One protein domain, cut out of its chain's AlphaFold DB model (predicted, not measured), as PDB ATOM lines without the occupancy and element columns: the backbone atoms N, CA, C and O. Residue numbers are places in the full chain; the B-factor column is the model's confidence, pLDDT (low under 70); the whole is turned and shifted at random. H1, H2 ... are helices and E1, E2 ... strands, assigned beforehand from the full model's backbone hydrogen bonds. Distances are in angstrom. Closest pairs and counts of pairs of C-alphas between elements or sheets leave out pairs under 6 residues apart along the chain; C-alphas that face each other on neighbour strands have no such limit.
ATOM      1  N   ASP A 120     192.319 236.502 216.396       89.06
ATOM      2  CA  ASP A 120     191.053 236.808 215.726       89.06
ATOM      3  C   ASP A 120     190.055 235.647 215.839       89.06
ATOM      4  O   ASP A 120     188.910 235.852 216.237       89.06
ATOM      5  N   LEU A 121     190.509 234.411 215.599       91.00
ATOM      6  CA  LEU A 121     189.667 233.233 215.788       91.00
ATOM      7  C   LEU A 121     189.271 233.064 217.248       91.00
ATOM      8  O   LEU A 121     188.112 232.798 217.532       91.00
ATOM      9  N   PHE A 122     190.211 233.260 218.171       91.50
ATOM     10  CA  PHE A 122     189.931 233.179 219.599       91.50
ATOM     11  C   PHE A 122     188.849 234.178 220.025       91.50
ATOM     12  O   PHE A 122     187.934 233.816 220.757       91.50
ATOM     13  N   ARG A 123     188.893 235.418 219.516       93.69
ATOM     14  CA  ARG A 123     187.841 236.415 219.765       93.69
ATOM     15  C   ARG A 123     186.486 235.976 219.210       93.69
ATOM     16  O   ARG A 123     185.486 236.149 219.896       93.69
ATOM     17  N   GLN A 124     186.445 235.392 218.011       93.25
ATOM     18  CA  GLN A 124     185.206 234.845 217.441       93.25
ATOM     19  C   GLN A 124     184.662 233.677 218.279       93.25
ATOM     20  O   GLN A 124     183.466 233.627 218.551       93.25
ATOM     21  N   MET A 125     185.538 232.773 218.728       94.75
ATOM     22  CA  MET A 125     185.180 231.658 219.609       94.75
ATOM     23  C   MET A 125     184.593 232.167 220.932       94.75
ATOM     24  O   MET A 125     183.533 231.710 221.344       94.75
ATOM     25  N   LEU A 126     185.237 233.159 221.554       94.69
ATOM     26  CA  LEU A 126     184.772 233.775 222.797       94.69
ATOM     27  C   LEU A 126     183.430 234.498 222.627       94.69
ATOM     28  O   LEU A 126     182.591 234.434 223.517       94.69
ATOM     29  N   ALA A 127     183.214 235.166 221.491       95.31
ATOM     30  CA  ALA A 127     181.965 235.870 221.213       95.31
ATOM     31  C   ALA A 127     180.777 234.917 220.994       95.31
ATOM     32  O   ALA A 127     179.658 235.246 221.377       95.31
ATOM     33  N   LEU A 128     181.008 233.756 220.374       95.06
ATOM     34  CA  LEU A 128     179.945 232.797 220.049       95.06
ATOM     35  C   LEU A 128     179.689 231.771 221.158       95.06
ATOM     36  O   LEU A 128     178.567 231.293 221.291       95.06
ATOM     37  N   ALA A 129     180.712 231.411 221.929       93.62
ATOM     38  CA  ALA A 129     180.624 230.364 222.942       93.62
ATOM     39  C   ALA A 129     181.510 230.688 224.162       93.62
ATOM     40  O   ALA A 129     182.485 229.976 224.424       93.62
ATOM     41  N   PRO A 130     181.191 231.749 224.926       92.75
ATOM     42  CA  PRO A 130     182.000 232.168 226.070       92.75
ATOM     43  C   PRO A 130     182.079 231.098 227.164       92.75
ATOM     44  O   PRO A 130     183.149 230.875 227.725       92.75
ATOM     45  N   GLU A 131     180.981 230.379 227.416       90.81
ATOM     46  CA  GLU A 131     180.942 229.327 228.440       90.81
ATOM     47  C   GLU A 131     181.860 228.141 228.100       90.81
ATOM     48  O   GLU A 131     182.492 227.583 228.990       90.81
ATOM     49  N   ALA A 132     182.031 227.813 226.813       89.38
ATOM     50  CA  ALA A 132     182.935 226.743 226.374       89.38
ATOM     51  C   ALA A 132     184.428 227.079 226.577       89.38
ATOM     52  O   ALA A 132     185.288 226.212 226.432       89.38
ATOM     53  N   LEU A 133     184.746 228.338 226.897       89.31
ATOM     54  CA  LEU A 133     186.101 228.824 227.159       89.31
ATOM     55  C   LEU A 133     186.283 229.331 228.594       89.31
ATOM     56  O   LEU A 133     187.314 229.931 228.900       89.31
ATOM     57  N   ARG A 134     185.297 229.110 229.471       89.38
ATOM     58  CA  ARG A 134     185.307 229.621 230.843       89.38
ATOM     59  C   ARG A 134     186.327 228.910 231.723       89.38
ATOM     60  O   ARG A 134     187.062 229.568 232.455       89.38
ATOM     61  N   GLU A 135     186.364 227.583 231.656       87.31
ATOM     62  CA  GLU A 135     187.255 226.763 232.471       87.31
ATOM     63  C   GLU A 135     187.776 225.535 231.708       87.31
ATOM     64  O   GLU A 135     187.153 225.090 230.741       87.31
ATOM     65  N   PRO A 136     188.939 224.990 232.103       85.94
ATOM     66  CA  PRO A 136     189.464 223.769 231.512       85.94
ATOM     67  C   PRO A 136     188.593 222.541 231.844       85.94
ATOM     68  O   PRO A 136     188.037 222.472 232.939       85.94
ATOM     69  N   PRO A 137     188.577 221.508 230.980       84.56
ATOM     70  CA  PRO A 137     189.318 221.402 229.725       84.56
ATOM     71  C   PRO A 137     188.665 222.194 228.583       84.56
ATOM     72  O   PRO A 137     187.475 222.066 228.325       84.56
ATOM     73  N   TYR A 138     189.476 222.944 227.832       87.88
ATOM     74  CA  TYR A 138     189.000 223.660 226.648       87.88
ATOM     75  C   TYR A 138     188.754 222.682 225.492       87.88
ATOM     76  O   TYR A 138     189.695 222.167 224.877       87.88
ATOM     77  N   THR A 139     187.486 222.414 225.190       89.19
ATOM     78  CA  THR A 139     187.063 221.574 224.063       89.19
ATOM     79  C   THR A 139     186.989 222.383 222.765       89.19
ATOM     80  O   THR A 139     187.099 223.612 222.753       89.19
ATOM     81  N   ALA A 140     186.791 221.700 221.637       93.38
ATOM     82  CA  ALA A 140     186.585 222.358 220.349       93.38
ATOM     83  C   ALA A 140     185.146 222.882 220.144       93.38
ATOM     84  O   ALA A 140     184.814 223.300 219.038       93.38
ATOM     85  N   ASP A 141     184.289 222.913 221.174       94.62
ATOM     86  CA  ASP A 141     182.895 223.371 221.044       94.62
ATOM     87  C   ASP A 141     182.800 224.834 220.593       94.62
ATOM     88  O   ASP A 141     182.027 225.167 219.693       94.62
ATOM     89  N   ALA A 142     183.651 225.709 221.139       94.81
ATOM     90  CA  ALA A 142     183.698 227.103 220.703       94.81
ATOM     91  C   ALA A 142     184.180 227.244 219.249       94.81
ATOM     92  O   ALA A 142     183.742 228.133 218.521       94.81
ATOM     93  N   LEU A 143     185.054 226.338 218.800       95.50
ATOM     94  CA  LEU A 143     185.485 226.286 217.406       95.50
ATOM     95  C   LEU A 143     184.354 225.793 216.496       95.50
ATOM     96  O   LEU A 143     184.172 226.358 215.418       95.50
ATOM     97  N   ARG A 144     183.572 224.796 216.930       96.44
ATOM     98  CA  ARG A 144     182.397 224.306 216.194       96.44
ATOM     99  C   ARG A 144     181.422 225.448 215.916       96.44
ATOM    100  O   ARG A 144     181.042 225.635 214.763       96.44
ATOM    101  N   ALA A 145     181.111 226.263 216.926       95.75
ATOM    102  CA  ALA A 145     180.229 227.420 216.769       95.75
ATOM    103  C   ALA A 145     180.735 228.400 215.692       95.75
ATOM    104  O   ALA A 145     179.961 228.881 214.861       95.75
ATOM    105  N   VAL A 146     182.050 228.652 215.640       95.88
ATOM    106  CA  VAL A 146     182.647 229.484 214.582       95.88
ATOM    107  C   VAL A 146     182.532 228.819 213.209       95.88
ATOM    108  O   VAL A 146     182.206 229.497 212.236       95.88
ATOM    109  N   ILE A 147     182.802 227.516 213.095       95.00
ATOM    110  CA  ILE A 147     182.693 226.776 211.826       95.00
ATOM    111  C   ILE A 147     181.257 226.844 211.290       95.00
ATOM    112  O   ILE A 147     181.054 227.164 210.119       95.00
ATOM    113  N   GLU A 148     180.264 226.618 212.147       95.56
ATOM    114  CA  GLU A 148     178.845 226.683 211.789       95.56
ATOM    115  C   GLU A 148     178.431 228.091 211.346       95.56
ATOM    116  O   GLU A 148     177.839 228.247 210.276       95.56
ATOM    117  N   ALA A 149     178.812 229.125 212.103       95.06
ATOM    118  CA  ALA A 149     178.543 230.517 211.742       95.06
ATOM    119  C   ALA A 149     179.188 230.899 210.399       95.06
ATOM    120  O   ALA A 149     178.579 231.573 209.568       95.06
ATOM    121  N   ARG A 150     180.416 230.435 210.145       94.50
ATOM    122  CA  ARG A 150     181.107 230.646 208.865       94.50
ATOM    123  C   ARG A 150     180.415 229.930 207.710       94.50
ATOM    124  O   ARG A 150     180.358 230.503 206.627       94.50
ATOM    125  N   ARG A 151     179.878 228.729 207.942       93.62
ATOM    126  CA  ARG A 151     179.135 227.954 206.941       93.62
ATOM    127  C   ARG A 151     177.842 228.655 206.523       93.62
ATOM    128  O   ARG A 151     177.539 228.687 205.340       93.62
ATOM    129  N   ILE A 152     177.114 229.253 207.471       94.69
ATOM    130  CA  ILE A 152     175.904 230.049 207.181       94.69
ATOM    131  C   ILE A 152     176.240 231.260 206.298       94.69
ATOM    132  O   ILE A 152     175.460 231.633 205.429       94.69
ATOM    133  N   LEU A 153     177.417 231.854 206.504       94.25
ATOM    134  CA  LEU A 153     177.911 233.002 205.740       94.25
ATOM    135  C   LEU A 153     178.660 232.616 204.451       94.25
ATOM    136  O   LEU A 153     179.351 233.469 203.895       94.25
ATOM    137  N   ASP A 154     178.588 231.350 204.027       93.19
ATOM    138  CA  ASP A 154     179.281 230.799 202.850       93.19
ATOM    139  C   ASP A 154     180.784 231.150 202.790       93.19
ATOM    140  O   ASP A 154     181.371 231.451 201.750       93.19
ATOM    141  N   LYS A 155     181.441 231.166 203.958       90.31
ATOM    142  CA  LYS A 155     182.876 231.449 204.060       90.31
ATOM    143  C   LYS A 155     183.694 230.179 203.824       90.31
ATOM    144  O   LYS A 155     183.289 229.099 204.252       90.31
ATOM    145  N   PRO A 156     184.914 230.300 203.264       89.44
ATOM    146  CA  PRO A 156     185.788 229.150 203.084       89.44
ATOM    147  C   PRO A 156     186.109 228.469 204.430       89.44
ATOM    148  O   PRO A 156     186.204 229.167 205.459       89.44
ATOM    149  N   PRO A 157     186.332 227.135 204.427       89.38
ATOM    150  CA  PRO A 157     186.699 226.383 205.619       89.38
ATOM    151  C   PRO A 157     187.906 226.982 206.335       89.38
ATOM    152  O   PRO A 157     188.817 227.543 205.715       89.38
ATOM    153  N   LEU A 158     187.926 226.852 207.661       91.38
ATOM    154  CA  LEU A 158     189.113 227.206 208.430       91.38
ATOM    155  C   LEU A 158     190.243 226.245 208.071       91.38
ATOM    156  O   LEU A 158     190.037 225.053 207.839       91.38
ATOM    157  N   VAL A 159     191.454 226.782 208.027       88.88
ATOM    158  CA  VAL A 159     192.631 226.008 207.670       88.88
ATOM    159  C   VAL A 159     193.474 225.833 208.926       88.88
ATOM    160  O   VAL A 159     193.863 226.809 209.561       88.88
ATOM    161  N   PHE A 160     193.780 224.589 209.259       88.62
ATOM    162  CA  PHE A 160     194.700 224.237 210.334       88.62
ATOM    163  C   PHE A 160     195.926 223.565 209.739       88.62
ATOM    164  O   PHE A 160     195.912 223.086 208.603       88.62
ATOM    165  N   ALA A 161     197.010 223.529 210.502       86.62
ATOM    166  CA  ALA A 161     198.211 222.856 210.056       86.62
ATOM    167  C   ALA A 161     198.824 221.970 211.135       86.62
ATOM    168  O   ALA A 161     198.674 222.199 212.331       86.62
ATOM    169  N   THR A 162     199.530 220.946 210.670       87.44
ATOM    170  CA  THR A 162     200.322 220.017 211.469       87.44
ATOM    171  C   THR A 162     201.721 219.888 210.871       87.44
ATOM    172  O   THR A 162     201.997 220.324 209.752       87.44
ATOM    173  N   VAL A 163     202.622 219.260 211.615       82.31
ATOM    174  CA  VAL A 163     204.019 219.080 211.211       82.31
ATOM    175  C   VAL A 163     204.238 217.846 210.338       82.31
ATOM    176  O   VAL A 163     205.207 217.808 209.581       82.31
ATOM    177  N   PHE A 164     203.375 216.830 210.453       86.12
ATOM    178  CA  PHE A 164     203.454 215.587 209.680       86.12
ATOM    179  C   PHE A 164     202.143 214.780 209.796       86.12
ATOM    180  O   PHE A 164     201.561 214.795 210.885       86.12
ATOM    181  N   PRO A 165     201.694 214.048 208.751       85.62
ATOM    182  CA  PRO A 165     200.457 213.256 208.798       85.62
ATOM    183  C   PRO A 165     200.445 212.195 209.899       85.62
ATOM    184  O   PRO A 165     199.454 212.037 210.594       85.62
ATOM    185  N   THR A 166     201.558 211.493 210.114       88.62
ATOM    186  CA  THR A 166     201.680 210.472 211.167       88.62
ATOM    187  C   THR A 166     202.470 211.022 212.354       88.62
ATOM    188  O   THR A 166     203.536 210.533 212.721       88.62
ATOM    189  N   SER A 167     201.967 212.108 212.948       88.94
ATOM    190  CA  SER A 167     202.557 212.718 214.145       88.94
ATOM    191  C   SER A 167     201.573 212.822 215.296       88.94
ATOM    192  O   SER A 167     200.368 212.934 215.091       88.94
ATOM    193  N   THR A 168     202.105 212.873 216.518       88.75
ATOM    194  CA  THR A 168     201.312 213.100 217.732       88.75
ATOM    195  C   THR A 168     200.454 214.364 217.621       88.75
ATOM    196  O   THR A 168     199.285 214.326 217.974       88.75
ATOM    197  N   HIS A 169     200.989 215.446 217.045       88.00
ATOM    198  CA  HIS A 169     200.263 216.702 216.822       88.00
ATOM    199  C   HIS A 169     199.038 216.526 215.920       88.00
ATOM    200  O   HIS A 169     197.984 217.086 216.203       88.00
ATOM    201  N   TYR A 170     199.171 215.750 214.838       90.81
ATOM    202  CA  TYR A 170     198.051 215.457 213.946       90.81
ATOM    203  C   TYR A 170     196.957 214.685 214.686       90.81
ATOM    204  O   TYR A 170     195.812 215.122 214.699       90.81
ATOM    205  N   TYR A 171     197.312 213.594 215.369       92.06
ATOM    206  CA  TYR A 171     196.320 212.783 216.074       92.06
ATOM    207  C   TYR A 171     195.677 213.512 217.255       92.06
ATOM    208  O   TYR A 171     194.479 213.366 217.460       92.06
ATOM    209  N   GLN A 172     196.425 214.333 217.994       92.12
ATOM    210  CA  GLN A 172     195.862 215.163 219.063       92.12
ATOM    211  C   GLN A 172     194.896 216.218 218.526       92.12
ATOM    212  O   GLN A 172     193.843 216.426 219.122       92.12
ATOM    213  N   LEU A 173     195.224 216.857 217.397       92.69
ATOM    214  CA  LEU A 173     194.323 217.803 216.746       92.69
ATOM    215  C   LEU A 173     193.047 217.100 216.272       92.69
ATOM    216  O   LEU A 173     191.957 217.558 216.593       92.69
ATOM    217  N   CYS A 174     193.174 215.976 215.561       93.69
ATOM    218  CA  CYS A 174     192.021 215.196 215.114       93.69
ATOM    219  C   CYS A 174     191.160 214.750 216.296       93.69
ATOM    220  O   CYS A 174     189.949 214.919 216.258       93.69
ATOM    221  N   TYR A 175     191.777 214.254 217.371       94.25
ATOM    222  CA  TYR A 175     191.065 213.854 218.580       94.25
ATOM    223  C   TYR A 175     190.289 215.021 219.203       94.25
ATOM    224  O   TYR A 175     189.100 214.890 219.477       94.25
ATOM    225  N   TRP A 176     190.936 216.175 219.386       94.56
ATOM    226  CA  TRP A 176     190.307 217.361 219.973       94.56
ATOM    227  C   TRP A 176     189.143 217.897 219.125       94.56
ATOM    228  O   TRP A 176     188.113 218.275 219.675       94.56
ATOM    229  N   LEU A 177     189.280 217.876 217.796       95.38
ATOM    230  CA  LEU A 177     188.221 218.263 216.858       95.38
ATOM    231  C   LEU A 177     187.049 217.277 216.884       95.38
ATOM    232  O   LEU A 177     185.899 217.679 217.073       95.38
ATOM    233  N   SER A 178     187.336 215.983 216.746       95.81
ATOM    234  CA  SER A 178     186.314 214.937 216.715       95.81
ATOM    235  C   SER A 178     185.564 214.816 218.039       95.81
ATOM    236  O   SER A 178     184.377 214.506 218.024       95.81
ATOM    237  N   ALA A 179     186.201 215.134 219.170       93.94
ATOM    238  CA  ALA A 179     185.533 215.202 220.469       93.94
ATOM    239  C   ALA A 179     184.396 216.242 220.513       93.94
ATOM    240  O   ALA A 179     183.444 216.055 221.263       93.94
ATOM    241  N   ALA A 180     184.453 217.297 219.691       94.06
ATOM    242  CA  ALA A 180     183.367 218.271 219.538       94.06
ATOM    243  C   ALA A 180     182.452 217.981 218.333       94.06
ATOM    244  O   ALA A 180     181.622 218.819 217.979       94.06
ATOM    245  N   GLY A 181     182.603 216.828 217.674       95.38
ATOM    246  CA  GLY A 181     181.840 216.468 216.476       95.38
ATOM    247  C   GLY A 181     182.305 217.159 215.190       95.38
ATOM    248  O   GLY A 181     181.575 217.135 214.204       95.38
ATOM    249  N   ILE A 182     183.495 217.770 215.184       96.12
ATOM    250  CA  ILE A 182     184.090 218.366 213.981       96.12
ATOM    251  C   ILE A 182     184.846 217.274 213.221       96.12
ATOM    252  O   ILE A 182     185.751 216.638 213.772       96.12
ATOM    253  N   ASP A 183     184.512 217.080 211.947       95.06
ATOM    254  CA  ASP A 183     185.239 216.180 211.058       95.06
ATOM    255  C   ASP A 183     186.496 216.891 210.510       95.06
ATOM    256  O   ASP A 183     186.381 217.827 209.708       95.06
ATOM    257  N   PRO A 184     187.714 216.461 210.898       90.31
ATOM    258  CA  PRO A 184     188.958 217.097 210.466       90.31
ATOM    259  C   PRO A 184     189.222 217.003 208.955       90.31
ATOM    260  O   PRO A 184     190.053 217.757 208.450       90.31
ATOM    261  N   LEU A 185     188.571 216.080 208.237       88.62
ATOM    262  CA  LEU A 185     188.733 215.893 206.793       88.62
ATOM    263  C   LEU A 185     187.689 216.654 205.971       88.62
ATOM    264  O   LEU A 185     187.943 216.946 204.803       88.62
ATOM    265  N   ARG A 186     186.531 216.967 206.561       91.06
ATOM    266  CA  ARG A 186     185.409 217.605 205.858       91.06
ATOM    267  C   ARG A 186     185.194 219.059 206.258       91.06
ATOM    268  O   ARG A 186     184.974 219.905 205.395       91.06
ATOM    269  N   ASP A 187     185.245 219.354 207.551       91.88
ATOM    270  CA  ASP A 187     184.796 220.643 208.089       91.88
ATOM    271  C   ASP A 187     185.929 221.692 208.110       91.88
ATOM    272  O   ASP A 187     185.709 222.877 208.368       91.88
ATOM    273  N   LEU A 188     187.159 221.259 207.811       91.06
ATOM    274  CA  LEU A 188     188.385 222.048 207.852       91.06
ATOM    275  C   LEU A 188     189.311 221.691 206.686       91.06
ATOM    276  O   LEU A 188     189.236 220.618 206.099       91.06
ATOM    277  N   THR A 189     190.258 222.578 206.390       90.81
ATOM    278  CA  THR A 189     191.406 222.252 205.536       90.81
ATOM    279  C   THR A 189     192.631 221.983 206.405       90.81
ATOM    280  O   THR A 189     193.184 222.908 206.999       90.81
ATOM    281  N   LEU A 190     193.108 220.739 206.456       88.12
ATOM    282  CA  LEU A 190     194.350 220.391 207.155       88.12
ATOM    283  C   LEU A 190     195.563 220.437 206.223       88.12
ATOM    284  O   LEU A 190     195.593 219.784 205.183       88.12
ATOM    285  N   LYS A 191     196.595 221.190 206.613       88.25
ATOM    286  CA  LYS A 191     197.859 221.308 205.870       88.25
ATOM    287  C   LYS A 191     199.049 220.761 206.648       88.25
ATOM    288  O   LYS A 191     199.154 220.926 207.857       88.25
ATOM    289  N   VAL A 192     199.997 220.155 205.942       83.25
ATOM    290  CA  VAL A 192     201.281 219.731 206.520       83.25
ATOM    291  C   VAL A 192     202.340 220.758 206.157       83.25
ATOM    292  O   VAL A 192     202.566 221.014 204.977       83.25
ATOM    293  N   ILE A 193     202.997 221.353 207.152       78.56
ATOM    294  CA  ILE A 193     204.035 222.363 206.915       78.56
ATOM    295  C   ILE A 193     205.220 222.101 207.849       78.56
ATOM    296  O   ILE A 193     205.075 221.941 209.062       78.56
ATOM    297  N   SER A 194     206.424 222.096 207.279       66.25
ATOM    298  CA  SER A 194     207.658 221.777 208.006       66.25
ATOM    299  C   SER A 194     208.124 222.919 208.928       66.25
ATOM    300  O   SER A 194     208.171 224.056 208.459       66.25
ATOM    301  N   PRO A 195     208.572 222.637 210.176       58.94
ATOM    302  CA  PRO A 195     208.966 223.623 211.200       58.94
ATOM    303  C   PRO A 195     209.868 224.804 210.765       58.94
ATOM    304  O   PRO A 195     209.552 225.932 211.129       58.94
ATOM    305  N   PRO A 196     210.934 224.640 209.955       55.91
ATOM    306  CA  PRO A 196     211.834 225.759 209.628       55.91
ATOM    307  C   PRO A 196     211.175 226.871 208.803       55.91
ATOM    308  O   PRO A 196     211.592 228.025 208.851       55.91
ATOM    309  N   ILE A 197     210.129 226.526 208.052       51.22
ATOM    310  CA  ILE A 197     209.387 227.465 207.212       51.22
ATOM    311  C   ILE A 197     208.537 228.422 208.079       51.22
ATOM    312  O   ILE A 197     208.241 229.539 207.655       51.22
ATOM    313  N   TRP A 198     208.215 228.024 209.317       48.25
ATOM    314  CA  TRP A 198     207.364 228.776 210.242       48.25
ATOM    315  C   TRP A 198     208.053 229.998 210.852       48.25
ATOM    316  O   TRP A 198     207.431 231.049 210.966       48.25
ATOM    317  N   CYS A 199     209.329 229.875 211.233       42.00
ATOM    318  CA  CYS A 199     210.039 230.932 211.960       42.00
ATOM    319  C   CYS A 199     210.567 232.055 211.053       42.00
ATOM    320  O   CYS A 199     210.752 233.170 211.523       42.00
ATOM    321  N   GLY A 200     210.838 231.769 209.772       34.22
ATOM    322  CA  GLY A 200     211.661 232.657 208.943       34.22
ATOM    323  C   GLY A 200     210.951 233.488 207.872       34.22
ATOM    324  O   GLY A 200     211.519 234.485 207.433       34.22
TER     325      GLY A 200
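What this domain is: This is residues 120 to 200 of the 228 residues of an uncharacterized protein of Alkalilimnicola ehrlichii (UniProt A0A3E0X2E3). A small parallel sheet, E1 = E2, has H3 packed along it, H2 near the start of E1 with H1 about perpendicular to H2, and H4 beyond the strands' other end. The 81 printed residues, class mixed, with four helices and two strands in order H1 H2 E1 H3 E2 H4, are compact: radius of gyration of the C-alphas 13.4 A, spans 35 by 31 by 26 A.

Where its parts are: Find E1, residues 158 to 162, from C-alpha 158 at (189.113, 227.206, 208.430), and E2, 188 to 192. H3, 168 to 179, spans 16.2 A; H2, 141 to 152, 16.9 A; H1, 120 to 128, begins at (191.053, 236.808, 215.726); H4 is 195 to 200.

How they stand to each other: N 160 and O 189 are 2.9 A apart, at 29 degrees between strands. E1, H3, E2 form a strand-helix-strand unit, parallel neighbours joined through a helix, its crossover right-handed; C-alphas 162 and 170, the closest of E1 and H3, are 5.7 A apart. H2, with residues 142 to 146 alone, touches H1, about perpendicular at 86 degrees; closest C-alphas 125 and 142, 4.9 A. H2 and H3 are near each other, with 5 pairs of C-alphas within 10 A. H4 and H3 are apart. Every O i to N i+4 pair is within hydrogen-bond range in H1, H2 and H3; H4 has 0 of 2, and 1 of 3 O i to N i+3.

The domain as a whole: The farthest C-alphas, 131 and 200, are 36.5 A apart. The printed part has no cut; link H1 to H2 is long. Residues 194 to 200 have pLDDT under 70.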